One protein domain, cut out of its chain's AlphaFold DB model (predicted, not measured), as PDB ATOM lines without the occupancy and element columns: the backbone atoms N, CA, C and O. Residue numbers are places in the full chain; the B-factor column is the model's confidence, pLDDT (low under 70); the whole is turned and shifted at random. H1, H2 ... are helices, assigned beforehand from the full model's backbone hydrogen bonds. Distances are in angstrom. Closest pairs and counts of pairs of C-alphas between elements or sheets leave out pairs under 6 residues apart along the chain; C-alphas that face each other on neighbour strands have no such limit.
ATOM      1  N   THR A  51     -35.407   1.048 -13.349       40.06
ATOM      2  CA  THR A  51     -34.443   0.490 -12.392       40.06
ATOM      3  C   THR A  51     -34.947  -0.788 -11.717       40.06
ATOM      4  O   THR A  51     -34.165  -1.714 -11.519       40.06
ATOM      5  N   ILE A  52     -36.257  -0.905 -11.463       45.41
ATOM      6  CA  ILE A  52     -36.852  -2.111 -10.850       45.41
ATOM      7  C   ILE A  52     -36.859  -3.291 -11.837       45.41
ATOM      8  O   ILE A  52     -36.646  -4.439 -11.447       45.41
ATOM      9  N   TRP A  53     -37.043  -3.017 -13.132       41.41
ATOM     10  CA  TRP A  53     -36.955  -4.037 -14.181       41.41
ATOM     11  C   TRP A  53     -35.511  -4.423 -14.509       41.41
ATOM     12  O   TRP A  53     -35.236  -5.595 -14.769       41.41
ATOM     13  N   ARG A  54     -34.575  -3.466 -14.455       46.03
ATOM     14  CA  ARG A  54     -33.159  -3.713 -14.756       46.03
ATOM     15  C   ARG A  54     -32.536  -4.681 -13.737       46.03
ATOM     16  O   ARG A  54     -32.026  -5.717 -14.158       46.03
ATOM     17  N   ALA A  55     -32.747  -4.453 -12.436       45.53
ATOM     18  CA  ALA A  55     -32.194  -5.284 -11.356       45.53
ATOM     19  C   ALA A  55     -32.693  -6.745 -11.347       45.53
ATOM     20  O   ALA A  55     -31.951  -7.649 -10.977       45.53
ATOM     21  N   LYS A  56     -33.929  -7.018 -11.795       47.56
ATOM     22  CA  LYS A  56     -34.448  -8.399 -11.895       47.56
ATOM     23  C   LYS A  56     -34.003  -9.139 -13.159       47.56
ATOM     24  O   LYS A  56     -34.132 -10.357 -13.220       47.56
ATOM     25  N   SER A  57     -33.500  -8.433 -14.172       51.22
ATOM     26  CA  SER A  57     -33.206  -9.016 -15.489       51.22
ATOM     27  C   SER A  57     -31.729  -9.342 -15.729       51.22
ATOM     28  O   SER A  57     -31.414 -10.022 -16.706       51.22
ATOM     29  N   GLU A  58     -30.816  -8.874 -14.875       53.59
ATOM     30  CA  GLU A  58     -29.370  -8.966 -15.130       53.59
ATOM     31  C   GLU A  58     -28.823 -10.405 -15.104       53.59
ATOM     32  O   GLU A  58     -27.903 -10.690 -15.861       53.59
ATOM     33  N   ASN A  59     -29.470 -11.342 -14.399       66.75
ATOM     34  CA  ASN A  59     -29.053 -12.757 -14.327       66.75
ATOM     35  C   ASN A  59     -29.970 -13.746 -15.070       66.75
ATOM     36  O   ASN A  59     -29.852 -14.958 -14.903       66.75
ATOM     37  N   ILE A  60     -30.909 -13.262 -15.885       67.25
ATOM     38  CA  ILE A  60     -31.828 -14.141 -16.618       67.25
ATOM     39  C   ILE A  60     -31.142 -14.635 -17.909       67.25
ATOM     40  O   ILE A  60     -30.690 -13.788 -18.690       67.25
ATOM     41  N   PRO A  61     -31.101 -15.960 -18.180       80.31
ATOM     42  CA  PRO A  61     -30.557 -16.516 -19.419       80.31
ATOM     43  C   PRO A  61     -31.141 -15.841 -20.667       80.31
ATOM     44  O   PRO A  61     -32.305 -15.436 -20.686       80.31
ATOM     45  N   ILE A  62     -30.342 -15.737 -21.729       67.81
ATOM     46  CA  ILE A  62     -30.702 -15.065 -22.993       67.81
ATOM     47  C   ILE A  62     -32.047 -15.567 -23.546       67.81
ATOM     48  O   ILE A  62     -32.914 -14.778 -23.931       67.81
ATOM     49  N   GLU A  63     -32.250 -16.880 -23.501       63.78
ATOM     50  CA  GLU A  63     -33.467 -17.552 -23.957       63.78
ATOM     51  C   GLU A  63     -34.702 -17.142 -23.132       63.78
ATOM     52  O   GLU A  63     -35.788 -16.891 -23.666       63.78
ATOM     53  N   SER A  64     -34.500 -16.930 -21.832       80.75
ATOM     54  CA  SER A  64     -35.518 -16.479 -20.889       80.75
ATOM     55  C   SER A  64     -35.868 -14.992 -21.065       80.75
ATOM     56  O   SER A  64     -37.029 -14.628 -20.884       80.75
ATOM     57  N   LYS A  65     -34.939 -14.129 -21.515       73.50
ATOM     58  CA  LYS A  65     -35.238 -12.721 -21.877       73.50
ATOM     59  C   LYS A  65     -36.083 -12.612 -23.143       73.50
ATOM     60  O   LYS A  65     -37.054 -11.857 -23.166       73.50
ATOM     61  N   ALA A  66     -35.754 -13.381 -24.181       71.31
ATOM     62  CA  ALA A  66     -36.552 -13.425 -25.407       71.31
ATOM     63  C   ALA A  66     -37.973 -13.949 -25.138       71.31
ATOM     64  O   ALA A  66     -38.944 -13.459 -25.720       71.31
ATOM     65  N   ARG A  67     -38.110 -14.920 -24.222       73.62
ATOM     66  CA  ARG A  67     -39.409 -15.391 -23.728       73.62
ATOM     67  C   ARG A  67     -40.153 -14.297 -22.958       73.62
ATOM     68  O   ARG A  67     -41.330 -14.092 -23.219       73.62
ATOM     69  N   LEU A  68     -39.470 -13.540 -22.097       79.19
ATOM     70  CA  LEU A  68     -40.069 -12.433 -21.343       79.19
ATOM     71  C   LEU A  68     -40.602 -11.318 -22.256       79.19
ATOM     72  O   LEU A  68     -41.715 -10.839 -22.056       79.19
ATOM     73  N   ILE A  69     -39.832 -10.932 -23.280       78.75
ATOM     74  CA  ILE A  69     -40.250  -9.936 -24.276       78.75
ATOM     75  C   ILE A  69     -41.480 -10.441 -25.032       78.75
ATOM     76  O   ILE A  69     -42.447  -9.698 -25.171       78.75
ATOM     77  N   ARG A  70     -41.484 -11.712 -25.464       73.50
ATOM     78  CA  ARG A  70     -42.650 -12.328 -26.117       73.50
ATOM     79  C   ARG A  70     -43.876 -12.338 -25.204       73.50
ATOM     80  O   ARG A  70     -44.927 -11.874 -25.625       73.50
ATOM     81  N   CYS A  71     -43.733 -12.762 -23.949       72.94
ATOM     82  CA  CYS A  71     -44.819 -12.729 -22.969       72.94
ATOM     83  C   CYS A  71     -45.339 -11.306 -22.735       72.94
ATOM     84  O   CYS A  71     -46.545 -11.123 -22.641       72.94
ATOM     85  N   LYS A  72     -44.465 -10.290 -22.692       79.19
ATOM     86  CA  LYS A  72     -44.879  -8.892 -22.498       79.19
ATOM     87  C   LYS A  72     -45.590  -8.314 -23.719       79.19
ATOM     88  O   LYS A  72     -46.560  -7.581 -23.563       79.19
ATOM     89  N   VAL A  73     -45.125  -8.642 -24.926       78.44
ATOM     90  CA  VAL A  73     -45.804  -8.262 -26.174       78.44
ATOM     91  C   VAL A  73     -47.183  -8.909 -26.240       78.44
ATOM     92  O   VAL A  73     -48.145  -8.221 -26.566       78.44
ATOM     93  N   GLU A  74     -47.301 -10.184 -25.862       73.50
ATOM     94  CA  GLU A  74     -48.586 -10.887 -25.841       73.50
ATOM     95  C   GLU A  74     -49.507 -10.387 -24.721       73.50
ATOM     96  O   GLU A  74     -50.705 -10.261 -24.929       73.50
ATOM     97  N   GLU A  75     -48.961 -10.000 -23.563       78.50
ATOM     98  CA  GLU A  75     -49.699  -9.334 -22.480       78.50
ATOM     99  C   GLU A  75     -50.239  -7.965 -22.923       78.50
ATOM    100  O   GLU A  75     -51.374  -7.610 -22.620       78.50
ATOM    101  N   ILE A  76     -49.446  -7.183 -23.660       72.81
ATOM    102  CA  ILE A  76     -49.895  -5.914 -24.250       72.81
ATOM    103  C   ILE A  76     -50.972  -6.171 -25.312       72.81
ATOM    104  O   ILE A  76     -51.950  -5.427 -25.391       72.81
ATOM    105  N   ARG A  77     -50.811  -7.231 -26.109       74.88
ATOM    106  CA  ARG A  77     -51.765  -7.632 -27.145       74.88
ATOM    107  C   ARG A  77     -53.088  -8.129 -26.559       74.88
ATOM    108  O   ARG A  77     -54.129  -7.796 -27.108       74.88
ATOM    109  N   SER A  78     -53.059  -8.866 -25.450       68.50
ATOM    110  CA  SER A  78     -54.254  -9.389 -24.778       68.50
ATOM    111  C   SER A  78     -54.970  -8.334 -23.936       68.50
ATOM    112  O   SER A  78     -56.197  -8.320 -23.895       68.50
ATOM    113  N   LYS A  79     -54.231  -7.397 -23.324       68.62
ATOM    114  CA  LYS A  79     -54.807  -6.222 -22.640       68.62
ATOM    115  C   LYS A  79     -55.362  -5.175 -23.602       68.62
ATOM    116  O   LYS A  79     -56.182  -4.355 -23.206       68.62
ATOM    117  N   SER A  80     -54.935  -5.209 -24.860       69.75
ATOM    118  CA  SER A  80     -55.568  -4.487 -25.957       69.75
ATOM    119  C   SER A  80     -56.890  -5.180 -26.307       69.75
ATOM    120  O   SER A  80     -56.994  -5.883 -27.315       69.75
ATOM    121  N   THR A  81     -57.923  -4.980 -25.488       64.69
ATOM    122  CA  THR A  81     -59.298  -5.287 -25.894       64.69
ATOM    123  C   THR A  81     -59.602  -4.545 -27.199       64.69
ATOM    124  O   THR A  81     -59.085  -3.449 -27.432       64.69
ATOM    125  N   GLN A  82     -60.450  -5.108 -28.069       68.25
ATOM    126  CA  GLN A  82     -60.860  -4.439 -29.318       68.25
ATOM    127  C   GLN A  82     -61.381  -3.008 -29.084       68.25
ATOM    128  O   GLN A  82     -61.290  -2.170 -29.977       68.25
ATOM    129  N   SER A  83     -61.875  -2.719 -27.875       81.56
ATOM    130  CA  SER A  83     -62.359  -1.406 -27.457       81.56
ATOM    131  C   SER A  83     -61.269  -0.354 -27.221       81.56
ATOM    132  O   SER A  83     -61.595   0.827 -27.222       81.56
ATOM    133  N   ASN A  84     -59.995  -0.727 -27.040       84.00
ATOM    134  CA  ASN A  84     -58.893   0.229 -26.864       84.00
ATOM    135  C   ASN A  84     -57.541  -0.354 -27.315       84.00
ATOM    136  O   ASN A  84     -56.698  -0.709 -26.486       84.00
ATOM    137  N   PRO A  85     -57.282  -0.434 -28.635       91.31
ATOM    138  CA  PRO A  85     -56.001  -0.919 -29.113       91.31
ATOM    139  C   PRO A  85     -54.869   0.029 -28.706       91.31
ATOM    140  O   PRO A  85     -54.905   1.229 -29.003       91.31
ATOM    141  N   MET A  86     -53.845  -0.512 -28.040       95.31
ATOM    142  CA  MET A  86     -52.590   0.209 -27.829       95.31
ATOM    143  C   MET A  86     -51.775   0.210 -29.119       95.31
ATOM    144  O   MET A  86     -51.497  -0.832 -29.720       95.31
ATOM    145  N   CYS A  87     -51.359   1.394 -29.549       96.56
ATOM    146  CA  CYS A  87     -50.584   1.555 -30.759       96.56
ATOM    147  C   CYS A  87     -49.168   0.994 -30.585       96.56
ATOM    148  O   CYS A  87     -48.356   1.545 -29.847       96.56
ATOM    149  N   LEU A  88     -48.813  -0.034 -31.357       94.94
ATOM    150  CA  LEU A  88     -47.458  -0.605 -31.363       94.94
ATOM    151  C   LEU A  88     -46.381   0.319 -31.969       94.94
ATOM    152  O   LEU A  88     -45.204  -0.023 -31.946       94.94
ATOM    153  N   CYS A  89     -46.748   1.468 -32.544       96.38
ATOM    154  CA  CYS A  89     -45.765   2.453 -33.001       96.38
ATOM    155  C   CYS A  89     -45.413   3.478 -31.925       96.38
ATOM    156  O   CYS A  89     -44.237   3.783 -31.787       96.38
ATOM    157  N   CYS A  90     -46.379   4.000 -31.167       96.88
ATOM    158  CA  CYS A  90     -46.126   5.085 -30.206       96.88
ATOM    159  C   CYS A  90     -46.459   4.749 -28.748       96.88
ATOM    160  O   CYS A  90     -46.145   5.537 -27.863       96.88
ATOM    161  N   GLY A  91     -47.086   3.602 -28.485       94.44
ATOM    162  CA  GLY A  91     -47.518   3.178 -27.153       94.44
ATOM    163  C   GLY A  91     -48.815   3.825 -26.658       94.44
ATOM    164  O   GLY A  91     -49.323   3.414 -25.622       94.44
ATOM    165  N   SER A  92     -49.379   4.805 -27.370       95.62
ATOM    166  CA  SER A  92     -50.642   5.444 -26.977       95.62
ATOM    167  C   SER A  92     -51.853   4.577 -27.328       95.62
ATOM    168  O   SER A  92     -51.878   3.928 -28.376       95.62
ATOM    169  N   ALA A  93     -52.875   4.593 -26.475       96.25
ATOM    170  CA  ALA A  93     -54.168   3.979 -26.763       96.25
ATOM    171  C   ALA A  93     -54.967   4.777 -27.815       96.25
ATOM    172  O   ALA A  93     -54.638   5.922 -28.139       96.25
ATOM    173  N   GLY A  94     -56.023   4.162 -28.352       96.31
ATOM    174  CA  GLY A  94     -57.022   4.824 -29.201       96.31
ATOM    175  C   GLY A  94     -56.742   4.780 -30.705       96.31
ATOM    176  O   GLY A  94     -57.525   5.319 -31.482       96.31
ATOM    177  N   HIS A  95     -55.652   4.142 -31.150       96.62
ATOM    178  CA  HIS A  95     -55.405   3.925 -32.577       96.62
ATOM    179  C   HIS A  95     -54.504   2.717 -32.851       96.62
ATOM    180  O   HIS A  95     -53.693   2.298 -32.028       96.62
ATOM    181  N   LEU A  96     -54.616   2.174 -34.062       95.94
ATOM    182  CA  LEU A  96     -53.764   1.090 -34.545       95.94
ATOM    183  C   LEU A  96     -52.456   1.635 -35.127       95.94
ATOM    184  O   LEU A  96     -52.414   2.731 -35.685       95.94
ATOM    185  N   ALA A  97     -51.402   0.816 -35.098       95.69
ATOM    186  CA  ALA A  97     -50.098   1.166 -35.667       95.69
ATOM    187  C   ALA A  97     -50.170   1.600 -37.146       95.69
ATOM    188  O   ALA A  97     -49.408   2.469 -37.555       95.69
ATOM    189  N   LYS A  98     -51.124   1.062 -37.924       95.81
ATOM    190  CA  LYS A  98     -51.356   1.444 -39.331       95.81
ATOM    191  C   LYS A  98     -51.802   2.903 -39.516       95.81
ATOM    192  O   LYS A  98     -51.588   3.456 -40.585       95.81
ATOM    193  N   VAL A  99     -52.419   3.514 -38.502       96.81
ATOM    194  CA  VAL A  99     -52.964   4.890 -38.543       96.81
ATOM    195  C   VAL A  99     -52.117   5.849 -37.688       96.81
ATOM    196  O   VAL A  99     -52.436   7.026 -37.532       96.81
ATOM    197  N   CYS A 100     -51.015   5.365 -37.111       97.06
ATOM    198  CA  CYS A 100     -50.177   6.157 -36.224       97.06
ATOM    199  C   CYS A 100     -49.400   7.228 -37.001       97.06
ATOM    200  O   CYS A 100     -48.602   6.907 -37.877       97.06
ATOM    201  N   ARG A 101     -49.607   8.502 -36.644       97.31
ATOM    202  CA  ARG A 101     -48.829   9.644 -37.163       97.31
ATOM    203  C   ARG A 101     -47.663  10.044 -36.258       97.31
ATOM    204  O   ARG A 101     -46.871  10.908 -36.620       97.31
ATOM    205  N   ASN A 102     -47.570   9.440 -35.077       97.00
ATOM    206  CA  ASN A 102     -46.512   9.730 -34.121       97.00
ATOM    207  C   ASN A 102     -45.204   9.053 -34.546       97.00
ATOM    208  O   ASN A 102     -45.205   8.020 -35.217       97.00
ATOM    209  N   ALA A 103     -44.078   9.622 -34.110       96.44
ATOM    210  CA  ALA A 103     -42.775   9.002 -34.300       96.44
ATOM    211  C   ALA A 103     -42.734   7.612 -33.648       96.44
ATOM    212  O   ALA A 103     -43.366   7.362 -32.619       96.44
ATOM    213  N   GLN A 104     -41.960   6.706 -34.240       96.88
ATOM    214  CA  GLN A 104     -41.842   5.350 -33.727       96.88
ATOM    215  C   GLN A 104     -41.065   5.321 -32.404       96.88
ATOM    216  O   GLN A 104     -39.953   5.847 -32.314       96.88
ATOM    217  N   LEU A 105     -41.657   4.688 -31.395       97.31
ATOM    218  CA  LEU A 105     -41.090   4.411 -30.085       97.31
ATOM    219  C   LEU A 105     -40.229   3.142 -30.152       97.31
ATOM    220  O   LEU A 105     -40.650   2.102 -30.662       97.31
ATOM    221  N   CYS A 106     -39.021   3.211 -29.608       97.38
ATOM    222  CA  CYS A 106     -38.173   2.042 -29.441       97.38
ATOM    223  C   CYS A 106     -38.559   1.274 -28.174       97.38
ATOM    224  O   CYS A 106     -38.403   1.800 -27.077       97.38
ATOM    225  N   PHE A 107     -38.954   0.005 -28.290       95.69
ATOM    226  CA  PHE A 107     -39.325  -0.822 -27.129       95.69
ATOM    227  C   PHE A 107     -38.143  -1.238 -26.242       95.69
ATOM    228  O   PHE A 107     -38.347  -1.788 -25.167       95.69
ATOM    229  N   VAL A 108     -36.904  -1.011 -26.692       96.00
ATOM    230  CA  VAL A 108     -35.701  -1.330 -25.906       96.00
ATOM    231  C   VAL A 108     -35.306  -0.160 -25.006       96.00
ATOM    232  O   VAL A 108     -34.945  -0.371 -23.854       96.00
ATOM    233  N   CYS A 109     -35.355   1.076 -25.516       96.94
ATOM    234  CA  CYS A 109     -34.898   2.256 -24.772       96.94
ATOM    235  C   CYS A 109     -36.001   3.275 -24.443       96.94
ATOM    236  O   CYS A 109     -35.706   4.282 -23.805       96.94
ATOM    237  N   ASN A 110     -37.237   3.043 -24.891       95.81
ATOM    238  CA  ASN A 110     -38.395   3.933 -24.753       95.81
ATOM    239  C   ASN A 110     -38.172   5.362 -25.283       95.81
ATOM    240  O   ASN A 110     -38.848   6.296 -24.860       95.81
ATOM    241  N   LYS A 111     -37.236   5.549 -26.221       97.06
ATOM    242  CA  LYS A 111     -37.032   6.823 -26.928       97.06
ATOM    243  C   LYS A 111     -37.677   6.776 -28.307       97.06
ATOM    244  O   LYS A 111     -37.713   5.726 -28.949       97.06
ATOM    245  N   PHE A 112     -38.154   7.926 -28.770       97.06
ATOM    246  CA  PHE A 112     -38.687   8.092 -30.119       97.06
ATOM    247  C   PHE A 112     -37.564   8.214 -31.160       97.06
ATOM    248  O   PHE A 112     -36.443   8.615 -30.844       97.06
ATOM    249  N   GLY A 113     -37.873   7.871 -32.411       96.94
ATOM    250  CA  GLY A 113     -37.016   8.127 -33.576       96.94
ATOM    251  C   GLY A 113     -36.259   6.915 -34.119       96.94
ATOM    252  O   GLY A 113     -35.591   7.035 -35.141       96.94
ATOM    253  N   HIS A 114     -36.359   5.739 -33.490       97.00
ATOM    254  CA  HIS A 114     -35.765   4.511 -34.026       97.00
ATOM    255  C   HIS A 114     -36.537   3.257 -33.608       97.00
ATOM    256  O   HIS A 114     -37.283   3.245 -32.631       97.00
ATOM    257  N   ARG A 115     -36.340   2.171 -34.361       96.19
ATOM    258  CA  ARG A 115     -36.894   0.844 -34.058       96.19
ATOM    259  C   ARG A 115     -35.992   0.089 -33.087       96.19
ATOM    260  O   ARG A 115     -34.781   0.288 -33.107       96.19
ATOM    261  N   SER A 116     -36.547  -0.874 -32.349       95.81
ATOM    262  CA  SER A 116     -35.780  -1.797 -31.490       95.81
ATOM    263  C   SER A 116     -34.602  -2.473 -32.206       95.81
ATOM    264  O   SER A 116     -33.567  -2.702 -31.588       95.81
ATOM    265  N   ILE A 117     -34.730  -2.728 -33.515       94.94
ATOM    266  CA  ILE A 117     -33.676  -3.334 -34.343       94.94
ATOM    267  C   ILE A 117     -32.489  -2.395 -34.618       94.94
ATOM    268  O   ILE A 117     -31.374  -2.866 -34.782       94.94
ATOM    269  N   VAL A 118     -32.704  -1.073 -34.621       96.38
ATOM    270  CA  VAL A 118     -31.655  -0.052 -34.841       96.38
ATOM    271  C   VAL A 118     -31.259   0.629 -33.521       96.38
ATOM    272  O   VAL A 118     -30.585   1.657 -33.496       96.38
ATOM    273  N   CYS A 119     -31.722   0.095 -32.389       96.69
ATOM    274  CA  CYS A 119     -31.445   0.666 -31.083       96.69
ATOM    275  C   CYS A 119     -29.985   0.429 -30.700       96.69
ATOM    276  O   CYS A 119     -29.584  -0.702 -30.476       96.69
TER     277      CYS A 119
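This is residues 51 to 119 of the 457 residues of an uncharacterized protein of Carex littledalei (UniProt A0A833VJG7). Little regular structure is present: one long helix, H2, runs along one side, and a winding stretch without a named element, residues 80 to 119, folds back beside it. At the start a short helix, H1, makes a corner with H2, and its residues 51 to 56 stick out. The printed part has 69 residues with two named helices, H1 then H2, and no named strand; the class is all helix, with 25 residues in named elements. It is only just loose, close to compact, with a radius of gyration of the C-alphas of 13.5 A and spans of 38 by 27 by 20 A.

H1, residues 51 to 57, and H2, residues 62 to 79, are close but not clearly touching; their closest C-alphas, of Ser 57 and Lys 65, are 7.7 A apart. They run opposite ways at a steep tilt of 55 degrees. In H2 every O i to N i+4 pair is within hydrogen-bond range; in H1, 2 of 3 are.

H1 begins at C-alpha 51 (-34.443, 0.490, -12.392) and measures 10.1 A. H2 measures 25.7 A and ends at C-alpha 79 (-54.807, -6.222, -22.640).

The C-alphas farthest apart, of Asn 59 and Val 99, are 38.3 A apart. The printed part has no cut, and the link from H1 to H2 is tight. Residues 51 to 60, 62 to 63 and 78 to 82 have pLDDT under 70.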